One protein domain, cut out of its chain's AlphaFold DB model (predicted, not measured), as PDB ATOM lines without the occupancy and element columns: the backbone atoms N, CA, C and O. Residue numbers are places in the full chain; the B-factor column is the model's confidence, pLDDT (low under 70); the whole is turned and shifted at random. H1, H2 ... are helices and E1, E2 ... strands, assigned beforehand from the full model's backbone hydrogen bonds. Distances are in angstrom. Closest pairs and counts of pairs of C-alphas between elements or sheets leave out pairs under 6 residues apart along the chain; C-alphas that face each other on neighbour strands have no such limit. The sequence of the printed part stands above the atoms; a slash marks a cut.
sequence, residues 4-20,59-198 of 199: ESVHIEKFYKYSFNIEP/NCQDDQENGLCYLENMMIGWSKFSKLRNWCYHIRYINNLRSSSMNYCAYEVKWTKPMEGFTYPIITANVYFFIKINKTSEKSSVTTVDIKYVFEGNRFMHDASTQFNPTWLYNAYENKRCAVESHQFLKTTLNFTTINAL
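Overview. This is residues 4 to 20 and 59 to 198 of the 199 residues of an uncharacterized protein of Trichomalopsis sarcophagae (UniProt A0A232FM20). A strongly twisted sheet of five strands forms the middle of the body, with H2 packed on one face and H1 over the opposite face. The long helix H3 grazes the sheet with its residues 168 to 177, and beyond them residues 181 to 198, of which 181 to 196 belong to H3, stand free and stick out from the body as an arm. The printed part has 157 residues, with three named helices and five named strands in the order H1 H2 E1 E2 E3 E4 E5 H3, a mixed class; the sheet's order is E1 E2 E3 E4 E5, antiparallel throughout. The whole is loose, with a radius of gyration of the C-alphas of 19.4 A, and spans 78 by 34 by 26 A, the arm adding to its length.

Along the chain. H1, residues 4 to 16, begins with C-alpha 4 at (170.099, 143.732, 136.876) and is 17.8 A long. H2, residues 60 to 79, is 28.6 A long. E1, residues 88 to 98, begins with C-alpha 88 at (164.878, 175.209, 130.438) and measures 31.0 A. E2, residues 102 to 112, measures 32.3 A; E3, residues 125 to 134, 29.0 A; E4, residues 144 to 151, 23.6 A; and E5, residues 157 to 159, 6.9 A. H3, residues 166 to 196, is 44.9 A long and ends with C-alpha 196 at (122.672, 178.627, 131.662).

Arrangement. E1 to E5 form a meander, each strand the antiparallel neighbour of the one before, with E1 and E5 as edge strands. Within hydrogen-bond range are N 92 and O 108 of the hairpin E1 and E2, 2.8 A; N 127 and O 109 of E2 and E3, 2.8 A; N 130 and O 148 of E3 and E4, 2.8 A; and N 149 and O 158 of E4 and E5, 2.8 A. H1 and H2 lie on opposite faces of the sheet, which gives three layers, helices on both faces of a sheet. The closest C-alphas of H2 and E3 are those of Gly 67 and Ile 131, 6.3 A. H1 has a height over the sheet of 9.5 A and runs slantwise to the strands, at 46 degrees to E2 on the local plane. H3 only grazes the sheet; its closest C-alphas to E3 are those of Tyr 173 and Ala 125, 4.6 A. H1 and H3 are apart. In H1, H2 and H3 every O i to N i+4 pair is within hydrogen-bond range.

Size, cuts and confidence. The C-alphas of Lys 139 and Leu 198, the two farthest apart, are 78.8 A apart. Residues 21 to 58 are not printed, and C-alphas 20 and 59 are 30.2 A apart across this cut. The link from E2 to E3, residues 113 to 124, is long. The mean pLDDT of the printed part is 77.7, and 48 residues are under 70, among them residues 4 to 20, 135 to 144 and 187 to 198.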
ATOM      1  N   GLU A   4     170.211 142.287 137.113       47.47
ATOM      2  CA  GLU A   4     170.099 143.732 136.876       47.47
ATOM      3  C   GLU A   4     168.687 144.164 136.471       47.47
ATOM      4  O   GLU A   4     168.211 145.210 136.910       47.47
ATOM      5  N   SER A   5     167.993 143.341 135.678       49.62
ATOM      6  CA  SER A   5     166.619 143.620 135.251       49.62
ATOM      7  C   SER A   5     165.695 143.650 136.464       49.62
ATOM      8  O   SER A   5     164.935 144.589 136.635       49.62
ATOM      9  N   VAL A   6     165.830 142.682 137.372       54.59
ATOM     10  CA  VAL A   6     164.968 142.560 138.559       54.59
ATOM     11  C   VAL A   6     165.128 143.746 139.516       54.59
ATOM     12  O   VAL A   6     164.147 144.202 140.101       54.59
ATOM     13  N   HIS A   7     166.348 144.263 139.685       54.34
ATOM     14  CA  HIS A   7     166.598 145.407 140.566       54.34
ATOM     15  C   HIS A   7     166.056 146.706 139.978       54.34
ATOM     16  O   HIS A   7     165.425 147.477 140.697       54.34
ATOM     17  N   ILE A   8     166.232 146.905 138.671       54.62
ATOM     18  CA  ILE A   8     165.664 148.048 137.960       54.62
ATOM     19  C   ILE A   8     164.133 147.983 138.025       54.62
ATOM     20  O   ILE A   8     163.515 148.955 138.439       54.62
ATOM     21  N   GLU A   9     163.507 146.838 137.741       57.12
ATOM     22  CA  GLU A   9     162.045 146.684 137.811       57.12
ATOM     23  C   GLU A   9     161.483 146.920 139.220       57.12
ATOM     24  O   GLU A   9     160.490 147.634 139.380       57.12
ATOM     25  N   LYS A  10     162.134 146.379 140.260       56.41
ATOM     26  CA  LYS A  10     161.755 146.651 141.655       56.41
ATOM     27  C   LYS A  10     161.885 148.131 141.990       56.41
ATOM     28  O   LYS A  10     161.007 148.671 142.656       56.41
ATOM     29  N   PHE A  11     162.938 148.786 141.513       53.00
ATOM     30  CA  PHE A  11     163.152 150.210 141.727       53.00
ATOM     31  C   PHE A  11     162.115 151.065 140.977       53.00
ATOM     32  O   PHE A  11     161.534 151.968 141.565       53.00
ATOM     33  N   TYR A  12     161.774 150.726 139.731       54.34
ATOM     34  CA  TYR A  12     160.681 151.352 138.974       54.34
ATOM     35  C   TYR A  12     159.334 151.229 139.690       54.34
ATOM     36  O   TYR A  12     158.610 152.216 139.841       54.34
ATOM     37  N   LYS A  13     159.016 150.024 140.170       58.34
ATOM     38  CA  LYS A  13     157.782 149.758 140.909       58.34
ATOM     39  C   LYS A  13     157.742 150.543 142.219       58.34
ATOM     40  O   LYS A  13     156.728 151.165 142.514       58.34
ATOM     41  N   TYR A  14     158.850 150.562 142.959       45.94
ATOM     42  CA  TYR A  14     158.959 151.241 144.249       45.94
ATOM     43  C   TYR A  14     158.958 152.772 144.129       45.94
ATOM     44  O   TYR A  14     158.361 153.454 144.954       45.94
ATOM     45  N   SER A  15     159.607 153.324 143.102       45.94
ATOM     46  CA  SER A  15     159.769 154.772 142.941       45.94
ATOM     47  C   SER A  15     158.661 155.438 142.129       45.94
ATOM     48  O   SER A  15     158.444 156.636 142.304       45.94
ATOM     49  N   PHE A  16     157.959 154.704 141.255       49.06
ATOM     50  CA  PHE A  16     157.039 155.317 140.290       49.06
ATOM     51  C   PHE A  16     155.681 154.620 140.123       49.06
ATOM     52  O   PHE A  16     154.836 155.180 139.432       49.06
ATOM     53  N   ASN A  17     155.417 153.454 140.736       47.84
ATOM     54  CA  ASN A  17     154.182 152.672 140.507       47.84
ATOM     55  C   ASN A  17     153.918 152.350 139.014       47.84
ATOM     56  O   ASN A  17     152.773 152.242 138.579       47.84
ATOM     57  N   ILE A  18     154.974 152.189 138.211       42.94
ATOM     58  CA  ILE A  18     154.876 151.852 136.782       42.94
ATOM     59  C   ILE A  18     155.429 150.438 136.580       42.94
ATOM     60  O   ILE A  18     156.549 150.159 137.007       42.94
ATOM     61  N   GLU A  19     154.667 149.549 135.930       37.03
ATOM     62  CA  GLU A  19     155.159 148.224 135.531       37.03
ATOM     63  C   GLU A  19     155.954 148.321 134.215       37.03
ATOM     64  O   GLU A  19     155.395 148.707 133.181       37.03
ATOM     65  N   PRO A  20     157.259 148.002 134.217       38.12
ATOM     66  CA  PRO A  20     158.045 147.939 132.992       38.12
ATOM     67  C   PRO A  20     157.670 146.693 132.180       38.12
ATOM     68  O   PRO A  20     157.424 145.622 132.727       38.12
ATOM     69  N   ASN A  59     180.445 156.442 151.158       58.50
ATOM     70  CA  ASN A  59     180.070 157.849 151.135       58.50
ATOM     71  C   ASN A  59     178.917 158.076 150.145       58.50
ATOM     72  O   ASN A  59     179.080 157.958 148.932       58.50
ATOM     73  N   CYS A  60     177.718 158.331 150.683       54.09
ATOM     74  CA  CYS A  60     176.498 158.560 149.897       54.09
ATOM     75  C   CYS A  60     176.587 159.786 149.018       54.09
ATOM     76  O   CYS A  60     175.953 159.849 147.965       54.09
ATOM     77  N   GLN A  61     177.307 160.763 149.543       61.44
ATOM     78  CA  GLN A  61     177.343 162.097 149.016       61.44
ATOM     79  C   GLN A  61     178.093 162.089 147.685       61.44
ATOM     80  O   GLN A  61     177.559 162.567 146.690       61.44
ATOM     81  N   ASP A  62     179.231 161.394 147.633       74.06
ATOM     82  CA  ASP A  62     180.066 161.308 146.433       74.06
ATOM     83  C   ASP A  62     179.336 160.642 145.262       74.06
ATOM     84  O   ASP A  62     179.398 161.120 144.135       74.06
ATOM     85  N   ASP A  63     178.606 159.548 145.500       74.81
ATOM     86  CA  ASP A  63     177.880 158.847 144.432       74.81
ATOM     87  C   ASP A  63     176.733 159.710 143.871       74.81
ATOM     88  O   ASP A  63     176.519 159.760 142.658       74.81
ATOM     89  N   GLN A  64     176.029 160.445 144.737       80.06
ATOM     90  CA  GLN A  64     174.986 161.381 144.319       80.06
ATOM     91  C   GLN A  64     175.563 162.585 143.557       80.06
ATOM     92  O   GLN A  64     174.982 163.025 142.562       80.06
ATOM     93  N   GLU A  65     176.679 163.138 144.015       83.12
ATOM     94  CA  GLU A  65     177.344 164.269 143.364       83.12
ATOM     95  C   GLU A  65     177.922 163.859 142.007       83.12
ATOM     96  O   GLU A  65     177.716 164.552 141.009       83.12
ATOM     97  N   ASN A  66     178.530 162.674 141.931       83.94
ATOM     98  CA  ASN A  66     178.992 162.089 140.679       83.94
ATOM     99  C   ASN A  66     177.830 161.898 139.701       83.94
ATOM    100  O   ASN A  66     177.901 162.358 138.562       83.94
ATOM    101  N   GLY A  67     176.734 161.269 140.142       85.81
ATOM    102  CA  GLY A  67     175.542 161.080 139.318       85.81
ATOM    103  C   GLY A  67     174.963 162.400 138.802       85.81
ATOM    104  O   GLY A  67     174.629 162.505 137.620       85.81
ATOM    105  N   LEU A  68     174.910 163.428 139.654       89.50
ATOM    106  CA  LEU A  68     174.454 164.765 139.275       89.50
ATOM    107  C   LEU A  68     175.358 165.388 138.201       89.50
ATOM    108  O   LEU A  68     174.844 165.871 137.197       89.50
ATOM    109  N   CYS A  69     176.681 165.302 138.357       89.31
ATOM    110  CA  CYS A  69     177.646 165.820 137.384       89.31
ATOM    111  C   CYS A  69     177.479 165.170 135.995       89.31
ATOM    112  O   CYS A  69     177.478 165.857 134.967       89.31
ATOM    113  N   TYR A  70     177.271 163.848 135.930       89.00
ATOM    114  CA  TYR A  70     176.983 163.168 134.659       89.00
ATOM    115  C   TYR A  70     175.695 163.684 134.012       89.00
ATOM    116  O   TYR A  70     175.666 163.985 132.816       89.00
ATOM    117  N   LEU A  71     174.640 163.819 134.812       92.50
ATOM    118  CA  LEU A  71     173.349 164.335 134.374       92.50
ATOM    119  C   LEU A  71     173.439 165.771 133.855       92.50
ATOM    120  O   LEU A  71     172.910 166.059 132.784       92.50
ATOM    121  N   GLU A  72     174.125 166.662 134.564       93.94
ATOM    122  CA  GLU A  72     174.315 168.052 134.146       93.94
ATOM    123  C   GLU A  72     175.000 168.133 132.783       93.94
ATOM    124  O   GLU A  72     174.504 168.814 131.883       93.94
ATOM    125  N   ASN A  73     176.071 167.363 132.585       92.75
ATOM    126  CA  ASN A  73     176.769 167.295 131.302       92.75
ATOM    127  C   ASN A  73     175.866 166.774 130.176       92.75
ATOM    128  O   ASN A  73     175.861 167.333 129.074       92.75
ATOM    129  N   MET A  74     175.053 165.746 130.447       93.81
ATOM    130  CA  MET A  74     174.062 165.262 129.485       93.81
ATOM    131  C   MET A  74     173.028 166.341 129.146       93.81
ATOM    132  O   MET A  74     172.728 166.541 127.969       93.81
ATOM    133  N   MET A  75     172.502 167.063 130.141       94.81
ATOM    134  CA  MET A  75     171.462 168.073 129.921       94.81
ATOM    135  C   MET A  75     172.001 169.300 129.178       94.81
ATOM    136  O   MET A  75     171.328 169.816 128.284       94.81
ATOM    137  N   ILE A  76     173.246 169.706 129.451       94.31
ATOM    138  CA  ILE A  76     173.981 170.704 128.658       94.31
ATOM    139  C   ILE A  76     174.177 170.212 127.217       94.31
ATOM    140  O   ILE A  76     174.118 170.993 126.269       94.31
ATOM    141  N   GLY A  77     174.418 168.916 127.016       94.31
ATOM    142  CA  GLY A  77     174.461 168.313 125.685       94.31
ATOM    143  C   GLY A  77     173.115 168.405 124.963       94.31
ATOM    144  O   GLY A  77     173.056 168.805 123.801       94.31
ATOM    145  N   TRP A  78     172.023 168.079 125.655       95.00
ATOM    146  CA  TRP A  78     170.672 168.097 125.094       95.00
ATOM    147  C   TRP A  78     170.185 169.523 124.792       95.00
ATOM    148  O   TRP A  78     169.540 169.742 123.768       95.00
ATOM    149  N   SER A  79     170.543 170.518 125.608       93.00
ATOM    150  CA  SER A  79     170.145 171.919 125.388       93.00
ATOM    151  C   SER A  79     170.748 172.537 124.120       93.00
ATOM    152  O   SER A  79     170.210 173.507 123.588       93.00
ATOM    153  N   LYS A  80     171.819 171.945 123.571       93.19
ATOM    154  CA  LYS A  80     172.442 172.378 122.307       93.19
ATOM    155  C   LYS A  80     171.619 172.021 121.068       93.19
ATOM    156  O   LYS A  80     171.868 172.575 119.996       93.19
ATOM    157  N   PHE A  81     170.652 171.106 121.169       94.50
ATOM    158  CA  PHE A  81     169.798 170.773 120.032       94.50
ATOM    159  C   PHE A  81     168.936 171.978 119.652       94.50
ATOM    160  O   PHE A  81     168.262 172.567 120.492       94.50
ATOM    161  N   SER A  82     168.885 172.309 118.359       91.56
ATOM    162  CA  SER A  82     168.153 173.482 117.856       91.56
ATOM    163  C   SER A  82     166.674 173.492 118.254       91.56
ATOM    164  O   SER A  82     166.129 174.551 118.557       91.56
ATOM    165  N   LYS A  83     166.046 172.311 118.315       91.06
ATOM    166  CA  LYS A  83     164.665 172.135 118.783       91.06
ATOM    167  C   LYS A  83     164.478 172.525 120.257       91.06
ATOM    168  O   LYS A  83     163.382 172.896 120.635       91.06
ATOM    169  N   LEU A  84     165.522 172.490 121.083       91.81
ATOM    170  CA  LEU A  84     165.459 172.802 122.515       91.81
ATOM    171  C   LEU A  84     166.021 174.185 122.871       91.81
ATOM    172  O   LEU A  84     166.143 174.494 124.049       91.81
ATOM    173  N   ARG A  85     166.298 175.051 121.882       87.00
ATOM    174  CA  ARG A  85     166.955 176.362 122.070       87.00
ATOM    175  C   ARG A  85     166.363 177.224 123.191       87.00
ATOM    176  O   ARG A  85     167.103 177.915 123.877       87.00
ATOM    177  N   ASN A  86     165.043 177.194 123.354       86.69
ATOM    178  CA  ASN A  86     164.341 178.018 124.339       86.69
ATOM    179  C   ASN A  86     163.830 177.202 125.523       86.69
ATOM    180  O   ASN A  86     162.996 177.691 126.263       86.69
ATOM    181  N   TRP A  87     164.243 175.949 125.674       92.88
ATOM    182  CA  TRP A  87     163.798 175.125 126.784       92.88
ATOM    183  C   TRP A  87     164.726 175.302 127.983       92.88
ATOM    184  O   TRP A  87     165.936 175.461 127.837       92.88
ATOM    185  N   CYS A  88     164.152 175.228 129.176       91.69
ATOM    186  CA  CYS A  88     164.878 175.209 130.438       91.69
ATOM    187  C   CYS A  88     164.685 173.849 131.107       91.69
ATOM    188  O   CYS A  88     163.670 173.184 130.882       91.69
ATOM    189  N   TYR A  89     165.630 173.454 131.957       94.69
ATOM    190  CA  TYR A  89     165.507 172.234 132.744       94.69
ATOM    191  C   TYR A  89     165.879 172.447 134.209       94.69
ATOM    192  O   TYR A  89     166.642 173.347 134.550       94.69
ATOM    193  N   HIS A  90     165.332 171.592 135.067       93.25
ATOM    194  CA  HIS A  90     165.658 171.505 136.486       93.25
ATOM    195  C   HIS A  90     165.859 170.041 136.871       93.25
ATOM    196  O   HIS A  90     164.979 169.212 136.620       93.25
ATOM    197  N   ILE A  91     166.990 169.729 137.503       94.75
ATOM    198  CA  ILE A  91     167.332 168.383 137.968       94.75
ATOM    199  C   ILE A  91     166.959 168.270 139.445       94.75
ATOM    200  O   ILE A  91     167.293 169.131 140.252       94.75
ATOM    201  N   ARG A  92     166.255 167.202 139.808       92.94
ATOM    202  CA  ARG A  92     165.859 166.895 141.179       92.94
ATOM    203  C   ARG A  92     166.283 165.475 141.518       92.94
ATOM    204  O   ARG A  92     165.898 164.538 140.827       92.94
ATOM    205  N   TYR A  93     167.027 165.311 142.601       90.12
ATOM    206  CA  TYR A  93     167.290 163.991 143.162       90.12
ATOM    207  C   TYR A  93     166.000 163.389 143.736       90.12
ATOM    208  O   TYR A  93     165.229 164.092 144.392       90.12
ATOM    209  N   ILE A  94     165.752 162.107 143.466       88.00
ATOM    210  CA  ILE A  94     164.570 161.396 143.964       88.00
ATOM    211  C   ILE A  94     164.957 160.460 145.101       88.00
ATOM    212  O   ILE A  94     164.422 160.582 146.199       88.00
ATOM    213  N   ASN A  95     165.830 159.492 144.823       81.94
ATOM    214  CA  ASN A  95     166.198 158.459 145.784       81.94
ATOM    215  C   ASN A  95     167.458 157.705 145.339       81.94
ATOM    216  O   ASN A  95     167.875 157.800 144.183       81.94
ATOM    217  N   ASN A  96     167.999 156.884 146.231       81.25
ATOM    218  CA  ASN A  96     169.001 155.880 145.936       81.25
ATOM    219  C   ASN A  96     168.557 154.486 146.385       81.25
ATOM    220  O   ASN A  96     167.802 154.313 147.339       81.25
ATOM    221  N   LEU A  97     169.060 153.470 145.692       77.56
ATOM    222  CA  LEU A  97     168.993 152.079 146.119       77.56
ATOM    223  C   LEU A  97     170.411 151.528 146.196       77.56
ATOM    224  O   LEU A  97     171.168 151.597 145.227       77.56
ATOM    225  N   ARG A  98     170.760 150.969 147.354       71.69
ATOM    226  CA  ARG A  98     172.085 150.409 147.613       71.69
ATOM    227  C   ARG A  98     172.043 148.894 147.677       71.69
ATOM    228  O   ARG A  98     171.087 148.305 148.176       71.69
ATOM    229  N   SER A  99     173.129 148.291 147.229       68.00
ATOM    230  CA  SER A  99     173.484 146.894 147.462       68.00
ATOM    231  C   SER A  99     174.977 146.811 147.782       68.00
ATOM    232  O   SER A  99     175.692 147.803 147.654       68.00
ATOM    233  N   SER A 100     175.461 145.633 148.172       66.50
ATOM    234  CA  SER A 100     176.869 145.413 148.531       66.50
ATOM    235  C   SER A 100     177.866 145.775 147.422       66.50
ATOM    236  O   SER A 100     178.999 146.131 147.725       66.50
ATOM    237  N   SER A 101     177.464 145.717 146.149       65.94
ATOM    238  CA  SER A 101     178.354 145.954 145.002       65.94
ATOM    239  C   SER A 101     177.905 147.081 144.069       65.94
ATOM    240  O   SER A 101     178.623 147.423 143.130       65.94
ATOM    241  N   MET A 102     176.700 147.623 144.256       67.88
ATOM    242  CA  MET A 102     176.092 148.566 143.311       67.88
ATOM    243  C   MET A 102     175.268 149.622 144.028       67.88
ATOM    244  O   MET A 102     174.435 149.291 144.878       67.88
ATOM    245  N   ASN A 103     175.446 150.869 143.594       78.88
ATOM    246  CA  ASN A 103     174.626 151.998 144.005       78.88
ATOM    247  C   ASN A 103     173.838 152.518 142.805       78.88
ATOM    248  O   ASN A 103     174.402 152.807 141.750       78.88
ATOM    249  N   TYR A 104     172.526 152.625 142.979       83.38
ATOM    250  CA  TYR A 104     171.617 153.230 142.021       83.38
ATOM    251  C   TYR A 104     171.174 154.584 142.557       83.38
ATOM    252  O   TYR A 104     170.662 154.656 143.670       83.38
ATOM    253  N   CYS A 105     171.324 155.634 141.763       87.19
ATOM    254  CA  CYS A 105     170.811 156.967 142.049       87.19
ATOM    255  C   CYS A 105     169.739 157.315 141.019       87.19
ATOM    256  O   CYS A 105     169.929 157.111 139.818       87.19
ATOM    257  N   ALA A 106     168.614 157.845 141.484       90.31
ATOM    258  CA  ALA A 106     167.513 158.246 140.630       90.31
ATOM    259  C   ALA A 106     167.278 159.744 140.682       90.31
ATOM    260  O   ALA A 106     167.229 160.354 141.754       90.31
ATOM    261  N   TYR A 107     167.072 160.313 139.501       92.56
ATOM    262  CA  TYR A 107     166.851 161.734 139.314       92.56
ATOM    263  C   TYR A 107     165.654 161.954 138.407       92.56
ATOM    264  O   TYR A 107     165.377 161.182 137.493       92.56
ATOM    265  N   GLU A 108     164.955 163.048 138.648       94.50
ATOM    266  CA  GLU A 108     163.955 163.588 137.750       94.50
ATOM    267  C   GLU A 108     164.519 164.857 137.132       94.50
ATOM    268  O   GLU A 108     164.918 165.780 137.841       94.50
ATOM    269  N   VAL A 109     164.496 164.933 135.810       95.69
ATOM    270  CA  VAL A 109     164.757 166.171 135.090       95.69
ATOM    271  C   VAL A 109     163.449 166.687 134.528       95.69
ATOM    272  O   VAL A 109     162.810 166.035 133.703       95.69
ATOM    273  N   LYS A 110     163.053 167.876 134.972       94.50
ATOM    274  CA  LYS A 110     161.876 168.575 134.463       94.50
ATOM    275  C   LYS A 110     162.308 169.544 133.389       94.50
ATOM    276  O   LYS A 110     163.043 170.480 133.679       94.50
ATOM    277  N   TRP A 111     161.817 169.336 132.182       95.25
ATOM    278  CA  TRP A 111     162.011 170.225 131.052       95.25
ATOM    279  C   TRP A 111     160.770 171.081 130.843       95.25
ATOM    280  O   TRP A 111     159.643 170.590 130.915       95.25
ATOM    281  N   THR A 112     160.966 172.361 130.561       90.94
ATOM    282  CA  THR A 112     159.879 173.296 130.287       90.94
ATOM    283  C   THR A 112     160.233 174.224 129.145       90.94
ATOM    284  O   THR A 112     161.377 174.652 128.998       90.94
ATOM    285  N   LYS A 113     159.218 174.591 128.372       88.31
ATOM    286  CA  LYS A 113     159.278 175.728 127.467       88.31
ATOM    287  C   LYS A 113     158.721 176.949 128.215       88.31
ATOM    288  O   LYS A 113     157.586 176.874 128.687       88.31
ATOM    289  N   PRO A 114     159.484 178.045 128.368       79.94
ATOM    290  CA  PRO A 114     158.968 179.309 128.868       79.94
ATOM    291  C   PRO A 114     157.726 179.704 128.071       79.94
ATOM    292  O   PRO A 114     157.734 179.671 126.838       79.94
ATOM    293  N   MET A 115     156.657 180.028 128.788       71.00
ATOM    294  CA  MET A 115     155.423 180.540 128.207       71.00
ATOM    295  C   MET A 115     155.368 182.039 128.449       71.00
ATOM    296  O   MET A 115     155.612 182.505 129.563       71.00
ATOM    297  N   GLU A 116     155.061 182.792 127.398       75.25
ATOM    298  CA  GLU A 116     154.872 184.233 127.514       75.25
ATOM    299  C   GLU A 116     153.744 184.527 128.511       75.25
ATOM    300  O   GLU A 116     152.697 183.882 128.495       75.25
ATOM    301  N   GLY A 117     153.982 185.481 129.412       70.75
ATOM    302  CA  GLY A 117     153.003 185.893 130.420       70.75
ATOM    303  C   GLY A 117     152.968 185.061 131.707       70.75
ATOM    304  O   GLY A 117     152.199 185.406 132.600       70.75
ATOM    305  N   PHE A 118     153.805 184.026 131.860       67.75
ATOM    306  CA  PHE A 118     153.864 183.224 133.090       67.75
ATOM    307  C   PHE A 118     155.256 183.221 133.727       67.75
ATOM    308  O   PHE A 118     156.243 182.839 133.105       67.75
ATOM    309  N   THR A 119     155.326 183.591 135.010       69.12
ATOM    310  CA  THR A 119     156.571 183.566 135.804       69.12
ATOM    311  C   THR A 119     157.026 182.141 136.138       69.12
ATOM    312  O   THR A 119     158.214 181.908 136.341       69.12
ATOM    313  N   TYR A 120     156.096 181.179 136.173       72.12
ATOM    314  CA  TYR A 120     156.364 179.781 136.510       72.12
ATOM    315  C   TYR A 120     155.866 178.836 135.409       72.12
ATOM    316  O   TYR A 120     154.836 179.108 134.785       72.12
ATOM    317  N   PRO A 121     156.556 177.708 135.170       76.00
ATOM    318  CA  PRO A 121     156.145 176.754 134.151       76.00
ATOM    319  C   PRO A 121     154.868 176.015 134.567       76.00
ATOM    320  O   PRO A 121     154.847 175.322 135.582       76.00
ATOM    321  N   ILE A 122     153.809 176.129 133.760       78.31
ATOM    322  CA  ILE A 122     152.541 175.408 133.994       78.31
ATOM    323  C   ILE A 122     152.646 173.948 133.533       78.31
ATOM    324  O   ILE A 122     152.032 173.058 134.116       78.31
ATOM    325  N   ILE A 123     153.426 173.694 132.482       86.38
ATOM    326  CA  ILE A 123     153.549 172.380 131.851       86.38
ATOM    327  C   ILE A 123     155.025 172.013 131.807       86.38
ATOM    328  O   ILE A 123     155.847 172.788 131.321       86.38
ATOM    329  N   THR A 124     155.352 170.815 132.285       91.31
ATOM    330  CA  THR A 124     156.700 170.245 132.210       91.31
ATOM    331  C   THR A 124     156.663 168.878 131.544       91.31
ATOM    332  O   THR A 124     155.720 168.115 131.749       91.31
ATOM    333  N   ALA A 125     157.704 168.540 130.792       93.62
ATOM    334  CA  ALA A 125     158.000 167.163 130.422       93.62
ATOM    335  C   ALA A 125     159.023 166.604 131.405       93.62
ATOM    336  O   ALA A 125     160.102 167.181 131.558       93.62
ATOM    337  N   ASN A 126     158.697 165.501 132.073       93.75
ATOM    338  CA  ASN A 126     159.619 164.890 133.019       93.75
ATOM    339  C   ASN A 126     160.386 163.748 132.346       93.75
ATOM    340  O   ASN A 126     159.839 162.983 131.549       93.75
ATOM    341  N   VAL A 127     161.666 163.635 132.682       94.75
ATOM    342  CA  VAL A 127     162.534 162.526 132.289       94.75
ATOM    343  C   VAL A 127     163.134 161.944 133.556       94.75
ATOM    344  O   VAL A 127     163.709 162.671 134.363       94.75
ATOM    345  N   TYR A 128     162.985 160.640 133.742       92.94
ATOM    346  CA  TYR A 128     163.490 159.937 134.913       92.94
ATOM    347  C   TYR A 128     164.773 159.217 134.544       92.94
ATOM    348  O   TYR A 128     164.771 158.424 133.606       92.94
ATOM    349  N   PHE A 129     165.845 159.510 135.271       92.75
ATOM    350  CA  PHE A 129     167.167 158.933 135.079       92.75
ATOM    351  C   PHE A 129     167.498 157.976 136.212       92.75
ATOM    352  O   PHE A 129     167.215 158.257 137.376       92.75
ATOM    353  N   PHE A 130     168.151 156.882 135.849       90.06
ATOM    354  CA  PHE A 130     168.620 155.830 136.731       90.06
ATOM    355  C   PHE A 130     170.098 155.642 136.443       90.06
ATOM    356  O   PHE A 130     170.476 155.179 135.368       90.06
ATOM    357  N   ILE A 131     170.925 156.051 137.393       89.12
ATOM    358  CA  ILE A 131     172.374 155.998 137.287       89.12
ATOM    359  C   ILE A 131     172.856 154.876 138.181       89.12
ATOM    360  O   ILE A 131     172.693 154.928 139.397       89.12
ATOM    361  N   LYS A 132     173.451 153.864 137.570       86.56
ATOM    362  CA  LYS A 132     174.132 152.777 138.248       86.56
ATOM    363  C   LYS A 132     175.616 153.106 138.307       86.56
ATOM    364  O   LYS A 132     176.279 153.215 137.279       86.56
ATOM    365  N   ILE A 133     176.124 153.231 139.522       81.44
ATOM    366  CA  ILE A 133     177.532 153.473 139.812       81.44
ATOM    367  C   ILE A 133     178.109 152.143 140.288       81.44
ATOM    368  O   ILE A 133     177.790 151.669 141.383       81.44
ATOM    369  N   ASN A 134     178.918 151.505 139.440       71.75
ATOM    370  CA  ASN A 134     179.611 150.280 139.821       71.75
ATOM    371  C   ASN A 134     180.918 150.654 140.514       71.75
ATOM    372  O   ASN A 134     181.791 151.293 139.918       71.75
ATOM    373  N   LYS A 135     181.069 150.204 141.758       64.38
ATOM    374  CA  LYS A 135     182.354 150.250 142.452       64.38
ATOM    375  C   LYS A 135     183.113 148.998 142.063       64.38
ATOM    376  O   LYS A 135     182.923 147.936 142.647       64.38
ATOM    377  N   THR A 136     183.909 149.095 141.005       54.25
ATOM    378  CA  THR A 136     184.868 148.035 140.699       54.25
ATOM    379  C   THR A 136     185.862 147.988 141.865       54.25
ATOM    380  O   THR A 136     186.327 149.033 142.306       54.25
ATOM    381  N   SER A 137     186.108 146.793 142.409       49.31
ATOM    382  CA  SER A 137     186.943 146.510 143.594       49.31
ATOM    383  C   SER A 137     188.202 147.382 143.716       49.31
ATOM    384  O   SER A 137     188.793 147.700 142.686       49.31
ATOM    385  N   GLU A 138     188.649 147.625 144.960       51.19
ATOM    386  CA  GLU A 138     189.786 148.431 145.490       51.19
ATOM    387  C   GLU A 138     191.068 148.617 144.640       51.19
ATOM    388  O   GLU A 138     191.897 149.463 144.962       51.19
ATOM    389  N   LYS A 139     191.255 147.877 143.547       49.47
ATOM    390  CA  LYS A 139     192.379 147.987 142.605       49.47
ATOM    391  C   LYS A 139     192.074 148.711 141.290       49.47
ATOM    392  O   LYS A 139     193.009 148.956 140.533       49.47
ATOM    393  N   SER A 140     190.821 149.049 140.979       43.31
ATOM    394  CA  SER A 140     190.480 149.747 139.732       43.31
ATOM    395  C   SER A 140     189.793 151.076 140.022       43.31
ATOM    396  O   SER A 140     188.640 151.117 140.432       43.31
ATOM    397  N   SER A 141     190.496 152.177 139.755       50.62
ATOM    398  CA  SER A 141     189.993 153.556 139.846       50.62
ATOM    399  C   SER A 141     188.922 153.902 138.799       50.62
ATOM    400  O   SER A 141     188.528 155.062 138.672       50.62
ATOM    401  N   VAL A 142     188.452 152.920 138.024       49.66
ATOM    402  CA  VAL A 142     187.454 153.116 136.974       49.66
ATOM    403  C   VAL A 142     186.071 152.793 137.531       49.66
ATOM    404  O   VAL A 142     185.592 151.655 137.488       49.66
ATOM    405  N   THR A 143     185.416 153.829 138.045       61.75
ATOM    406  CA  THR A 143     183.980 153.806 138.324       61.75
ATOM    407  C   THR A 143     183.241 153.754 136.991       61.75
ATOM    408  O   THR A 143     183.253 154.721 136.229       61.75
ATOM    409  N   THR A 144     182.611 152.620 136.679       62.91
ATOM    410  CA  THR A 144     181.760 152.523 135.485       62.91
ATOM    411  C   THR A 144     180.366 153.034 135.816       62.91
ATOM    412  O   THR A 144     179.794 152.682 136.852       62.91
ATOM    413  N   VAL A 145     179.834 153.882 134.936       78.69
ATOM    414  CA  VAL A 145     178.537 154.533 135.112       78.69
ATOM    415  C   VAL A 145     177.612 154.089 133.986       78.69
ATOM    416  O   VAL A 145     177.845 154.416 132.825       78.69
ATOM    417  N   ASP A 146     176.587 153.315 134.337       87.19
ATOM    418  CA  ASP A 146     175.503 152.925 133.430       87.19
ATOM    419  C   ASP A 146     174.304 153.843 133.698       87.19
ATOM    420  O   ASP A 146     173.830 153.942 134.831       87.19
ATOM    421  N   ILE A 147     173.852 154.564 132.673       89.81
ATOM    422  CA  ILE A 147     172.785 155.560 132.785       89.81
ATOM    423  C   ILE A 147     171.635 155.139 131.886       89.81
ATOM    424  O   ILE A 147     171.780 155.035 130.668       89.81
ATOM    425  N   LYS A 148     170.459 154.997 132.491       92.31
ATOM    426  CA  LYS A 148     169.206 154.726 131.788       92.31
ATOM    427  C   LYS A 148     168.213 155.838 132.035       92.31
ATOM    428  O   LYS A 148     168.229 156.455 133.098       92.31
ATOM    429  N   TYR A 149     167.344 156.104 131.069       93.00
ATOM    430  CA  TYR A 149     166.329 157.140 131.205       93.00
ATOM    431  C   TYR A 149     165.011 156.796 130.523       93.00
ATOM    432  O   TYR A 149     164.964 156.046 129.553       93.00
ATOM    433  N   VAL A 150     163.918 157.363 131.027       92.81
ATOM    434  CA  VAL A 150     162.574 157.214 130.457       92.81
ATOM    435  C   VAL A 150     161.843 158.550 130.479       92.81
ATOM    436  O   VAL A 150     161.962 159.320 131.433       92.81
ATOM    437  N   PHE A 151     161.075 158.827 129.430       92.00
ATOM    438  CA  PHE A 151     160.195 159.991 129.383       92.00
ATOM    439  C   PHE A 151     158.875 159.680 130.080       92.00
ATOM    440  O   PHE A 151     158.327 158.587 129.947       92.00
ATOM    441  N   GLU A 152     158.334 160.660 130.788       86.94
ATOM    442  CA  GLU A 152     156.997 160.580 131.361       86.94
ATOM    443  C   GLU A 152     155.946 160.200 130.308       86.94
ATOM    444  O   GLU A 152     155.963 160.683 129.173       86.94
ATOM    445  N   GLY A 153     155.027 159.307 130.683       79.69
ATOM    446  CA  GLY A 153     153.998 158.795 129.778       79.69
ATOM    447  C   GLY A 153     154.521 157.828 128.709       79.69
ATOM    448  O   GLY A 153     153.733 157.341 127.900       79.69
ATOM    449  N   ASN A 154     155.820 157.516 128.707       80.62
ATOM    450  CA  ASN A 154     156.432 156.537 127.821       80.62
ATOM    451  C   ASN A 154     156.835 155.269 128.596       80.62
ATOM    452  O   ASN A 154     157.191 155.322 129.771       80.62
ATOM    453  N   ARG A 155     156.773 154.113 127.929       78.69
ATOM    454  CA  ARG A 155     157.184 152.809 128.477       78.69
ATOM    455  C   ARG A 155     158.592 152.395 128.049       78.69
ATOM    456  O   ARG A 155     159.126 151.432 128.586       78.69
ATOM    457  N   PHE A 156     159.182 153.093 127.077       84.38
ATOM    458  CA  PHE A 156     160.501 152.761 126.551       84.38
ATOM    459  C   PHE A 156     161.611 153.365 127.413       84.38
ATOM    460  O   PHE A 156     161.708 154.583 127.558       84.38
ATOM    461  N   MET A 157     162.454 152.493 127.968       88.88
ATOM    462  CA  MET A 157     163.678 152.877 128.663       88.88
ATOM    463  C   MET A 157     164.829 152.960 127.659       88.88
ATOM    464  O   MET A 157     165.066 152.027 126.891       88.88
ATOM    465  N   HIS A 158     165.536 154.079 127.679       90.31
ATOM    466  CA  HIS A 158     166.674 154.377 126.825       90.31
ATOM    467  C   HIS A 158     167.977 154.249 127.609       90.31
ATOM    468  O   HIS A 158     168.025 154.538 128.803       90.31
ATOM    469  N   ASP A 159     169.036 153.855 126.916       91.38
ATOM    470  CA  ASP A 159     170.403 153.876 127.429       91.38
ATOM    471  C   ASP A 159     171.058 155.223 127.085       91.38
ATOM    472  O   ASP A 159     170.744 155.806 126.044       91.38
ATOM    473  N   ALA A 160     171.970 155.741 127.907       88.56
ATOM    474  CA  ALA A 160     172.691 156.978 127.595       88.56
ATOM    475  C   ALA A 160     173.564 156.886 126.333       88.56
ATOM    476  O   ALA A 160     173.825 157.910 125.703       88.56
ATOM    477  N   SER A 161     173.961 155.680 125.922       87.12
ATOM    478  CA  SER A 161     174.592 155.430 124.619       87.12
ATOM    479  C   SER A 161     173.634 155.620 123.436       87.12
ATOM    480  O   SER A 161     174.074 155.846 122.307       87.12
ATOM    481  N   THR A 162     172.318 155.565 123.669       88.19
ATOM    482  CA  THR A 162     171.315 155.835 122.634       88.19
ATOM    483  C   THR A 162     171.323 157.318 122.295       88.19
ATOM    484  O   THR A 162     171.137 158.168 123.170       88.19
ATOM    485  N   GLN A 163     171.468 157.637 121.006       89.38
ATOM    486  CA  GLN A 163     171.404 159.018 120.544       89.38
ATOM    487  C   GLN A 163     170.067 159.650 120.948       89.38
ATOM    488  O   GLN A 163     168.992 159.195 120.551       89.38
ATOM    489  N   PHE A 164     170.148 160.723 121.730       92.75
ATOM    490  CA  PHE A 164     168.977 161.475 122.148       92.75
ATOM    491  C   PHE A 164     168.240 162.067 120.942       92.75
ATOM    492  O   PHE A 164     168.839 162.729 120.089       92.75
ATOM    493  N   ASN A 165     166.921 161.872 120.907       92.62
ATOM    494  CA  ASN A 165     166.035 162.502 119.938       92.62
ATOM    495  C   ASN A 165     165.108 163.509 120.645       92.62
ATOM    496  O   ASN A 165     164.217 163.095 121.393       92.62
ATOM    497  N   PRO A 166     165.228 164.821 120.358       93.25
ATOM    498  CA  PRO A 166     164.388 165.847 120.974       93.25
ATOM    499  C   PRO A 166     162.882 165.630 120.788       93.25
ATOM    500  O   PRO A 166     162.092 166.093 121.605       93.25
ATOM    501  N   THR A 167     162.464 164.921 119.734       92.19
ATOM    502  CA  THR A 167     161.048 164.620 119.485       92.19
ATOM    503  C   THR A 167     160.421 163.816 120.630       92.19
ATOM    504  O   THR A 167     159.249 164.010 120.926       92.19
ATOM    505  N   TRP A 168     161.182 162.963 121.326       92.69
ATOM    506  CA  TRP A 168     160.659 162.215 122.475       92.69
ATOM    507  C   TRP A 168     160.256 163.138 123.627       92.69
ATOM    508  O   TRP A 168     159.175 162.980 124.194       92.69
ATOM    509  N   LEU A 169     161.080 164.150 123.909       93.00
ATOM    510  CA  LEU A 169     160.791 165.158 124.926       93.00
ATOM    511  C   LEU A 169     159.592 166.031 124.532       93.00
ATOM    512  O   LEU A 169     158.717 166.300 125.354       93.00
ATOM    513  N   TYR A 170     159.528 166.425 123.258       91.50
ATOM    514  CA  TYR A 170     158.394 167.166 122.707       91.50
ATOM    515  C   TYR A 170     157.083 166.394 122.830       91.50
ATOM    516  O   TYR A 170     156.091 166.957 123.276       91.50
ATOM    517  N   ASN A 171     157.078 165.105 122.493       91.44
ATOM    518  CA  ASN A 171     155.881 164.278 122.603       91.44
ATOM    519  C   ASN A 171     155.408 164.171 124.058       91.44
ATOM    520  O   ASN A 171     154.216 164.296 124.321       91.44
ATOM    521  N   ALA A 172     156.331 163.996 125.012       90.94
ATOM    522  CA  ALA A 172     155.991 163.980 126.435       90.94
ATOM    523  C   ALA A 172     155.355 165.310 126.889       90.94
ATOM    524  O   ALA A 172     154.350 165.309 127.601       90.94
ATOM    525  N   TYR A 173     155.898 166.442 126.430       91.69
ATOM    526  CA  TYR A 173     155.350 167.768 126.714       91.69
ATOM    527  C   TYR A 173     153.958 167.971 126.104       91.69
ATOM    528  O   TYR A 173     153.022 168.341 126.812       91.69
ATOM    529  N   GLU A 174     153.804 167.699 124.806       89.69
ATOM    530  CA  GLU A 174     152.552 167.911 124.073       89.69
ATOM    531  C   GLU A 174     151.425 167.018 124.594       89.69
ATOM    532  O   GLU A 174     150.304 167.490 124.770       89.69
ATOM    533  N   ASN A 175     151.724 165.764 124.940       88.56
ATOM    534  CA  ASN A 175     150.744 164.868 125.551       88.56
ATOM    535  C   ASN A 175     150.185 165.456 126.855       88.56
ATOM    536  O   ASN A 175     148.973 165.434 127.080       88.56
ATOM    537  N   LYS A 176     151.054 166.031 127.698       88.62
ATOM    538  CA  LYS A 176     150.622 166.691 128.932       88.62
ATOM    539  C   LYS A 176     149.866 167.990 128.648       88.62
ATOM    540  O   LYS A 176     148.831 168.222 129.269       88.62
ATOM    541  N   ARG A 177     150.333 168.813 127.703       88.50
ATOM    542  CA  ARG A 177     149.658 170.059 127.297       88.50
ATOM    543  C   ARG A 177     148.225 169.794 126.840       88.50
ATOM    544  O   ARG A 177     147.301 170.385 127.389       88.50
ATOM    545  N   CYS A 178     148.036 168.856 125.912       86.88
ATOM    546  CA  CYS A 178     146.718 168.481 125.402       86.88
ATOM    547  C   CYS A 178     145.783 167.985 126.515       86.88
ATOM    548  O   CYS A 178     144.599 168.321 126.517       86.88
ATOM    549  N   ALA A 179     146.301 167.222 127.484       84.06
ATOM    550  CA  ALA A 179     145.514 166.760 128.626       84.06
ATOM    551  C   ALA A 179     145.066 167.919 129.535       84.06
ATOM    552  O   ALA A 179     143.901 167.975 129.934       84.06
ATOM    553  N   VAL A 180     145.963 168.868 129.827       82.31
ATOM    554  CA  VAL A 180     145.650 170.063 130.631       82.31
ATOM    555  C   VAL A 180     144.619 170.945 129.926       82.31
ATOM    556  O   VAL A 180     143.642 171.358 130.549       82.31
ATOM    557  N   GLU A 181     144.793 171.194 128.629       81.12
ATOM    558  CA  GLU A 181     143.861 171.995 127.826       81.12
ATOM    559  C   GLU A 181     142.479 171.349 127.738       81.12
ATOM    560  O   GLU A 181     141.472 172.024 127.949       81.12
ATOM    561  N   SER A 182     142.422 170.036 127.508       80.25
ATOM    562  CA  SER A 182     141.159 169.293 127.464       80.25
ATOM    563  C   SER A 182     140.424 169.363 128.804       80.25
ATOM    564  O   SER A 182     139.220 169.609 128.845       80.25
ATOM    565  N   HIS A 183     141.144 169.212 129.921       77.44
ATOM    566  CA  HIS A 183     140.560 169.338 131.259       77.44
ATOM    567  C   HIS A 183     140.039 170.751 131.536       77.44
ATOM    568  O   HIS A 183     138.948 170.924 132.082       77.44
ATOM    569  N   GLN A 184     140.797 171.774 131.136       75.88
ATOM    570  CA  GLN A 184     140.386 173.165 131.299       75.88
ATOM    571  C   GLN A 184     139.159 173.496 130.439       75.88
ATOM    572  O   GLN A 184     138.248 174.175 130.913       75.88
ATOM    573  N   PHE A 185     139.099 172.980 129.209       71.31
ATOM    574  CA  PHE A 185     137.940 173.112 128.331       71.31
ATOM    575  C   PHE A 185     136.681 172.501 128.961       71.31
ATOM    576  O   PHE A 185     135.648 173.166 129.033       71.31
ATOM    577  N   LEU A 186     136.772 171.276 129.490       73.44
ATOM    578  CA  LEU A 186     135.638 170.606 130.138       73.44
ATOM    579  C   LEU A 186     135.116 171.382 131.353       73.44
ATOM    580  O   LEU A 186     133.904 171.537 131.504       73.44
ATOM    581  N   LYS A 187     136.010 171.920 132.191       69.69
ATOM    582  CA  LYS A 187     135.628 172.751 133.345       69.69
ATOM    583  C   LYS A 187     134.865 174.004 132.929       69.69
ATOM    584  O   LYS A 187     133.838 174.320 133.521       69.69
ATOM    585  N   THR A 188     135.357 174.711 131.917       68.69
ATOM    586  CA  THR A 188     134.720 175.938 131.428       68.69
ATOM    587  C   THR A 188     133.340 175.640 130.843       68.69
ATOM    588  O   THR A 188     132.370 176.285 131.230       68.69
ATOM    589  N   THR A 189     133.217 174.622 129.987       63.91
ATOM    590  CA  THR A 189     131.940 174.268 129.345       63.91
ATOM    591  C   THR A 189     130.890 173.804 130.355       63.91
ATOM    592  O   THR A 189     129.759 174.280 130.304       63.91
ATOM    593  N   LEU A 190     131.249 172.949 131.321       62.41
ATOM    594  CA  LEU A 190     130.317 172.508 132.368       62.41
ATOM    595  C   LEU A 190     129.847 173.669 133.256       62.41
ATOM    596  O   LEU A 190     128.667 173.734 133.603       62.41
ATOM    597  N   ASN A 191     130.735 174.614 133.578       59.81
ATOM    598  CA  ASN A 191     130.361 175.816 134.324       59.81
ATOM    599  C   ASN A 191     129.385 176.692 133.525       59.81
ATOM    600  O   ASN A 191     128.393 177.153 134.084       59.81
ATOM    601  N   PHE A 192     129.601 176.868 132.217       58.03
ATOM    602  CA  PHE A 192     128.664 177.598 131.357       58.03
ATOM    603  C   PHE A 192     127.301 176.904 131.244       58.03
ATOM    604  O   PHE A 192     126.276 177.571 131.353       58.03
ATOM    605  N   THR A 193     127.256 175.579 131.075       60.03
ATOM    606  CA  THR A 193     125.983 174.839 131.018       60.03
ATOM    607  C   THR A 193     125.230 174.899 132.346       60.03
ATOM    608  O   THR A 193     124.017 175.065 132.342       60.03
ATOM    609  N   THR A 194     125.934 174.818 133.478       57.41
ATOM    610  CA  THR A 194     125.315 174.902 134.812       57.41
ATOM    611  C   THR A 194     124.733 176.292 135.072       57.41
ATOM    612  O   THR A 194     123.631 176.401 135.595       57.41
ATOM    613  N   ILE A 195     125.435 177.354 134.664       58.44
ATOM    614  CA  ILE A 195     124.938 178.731 134.778       58.44
ATOM    615  C   ILE A 195     123.725 178.941 133.863       58.44
ATOM    616  O   ILE A 195     122.711 179.455 134.314       58.44
ATOM    617  N   ASN A 196     123.783 178.481 132.610       59.78
ATOM    618  CA  ASN A 196     122.672 178.627 131.662       59.78
ATOM    619  C   ASN A 196     121.453 177.743 131.987       59.78
ATOM    620  O   ASN A 196     120.391 177.978 131.432       59.78
ATOM    621  N   ALA A 197     121.591 176.731 132.848       57.53
ATOM    622  CA  ALA A 197     120.475 175.918 133.338       57.53
ATOM    623  C   ALA A 197     119.815 176.490 134.610       57.53
ATOM    624  O   ALA A 197     118.823 175.936 135.083       57.53
ATOM    625  N   LEU A 198     120.377 177.561 135.184       54.00
ATOM    626  CA  LEU A 198     119.874 178.255 136.379       54.00
ATOM    627  C   LEU A 198     119.180 179.596 136.060       54.00
ATOM    628  O   LEU A 198     118.724 180.266 136.987       54.00
TER     629      LEU A 198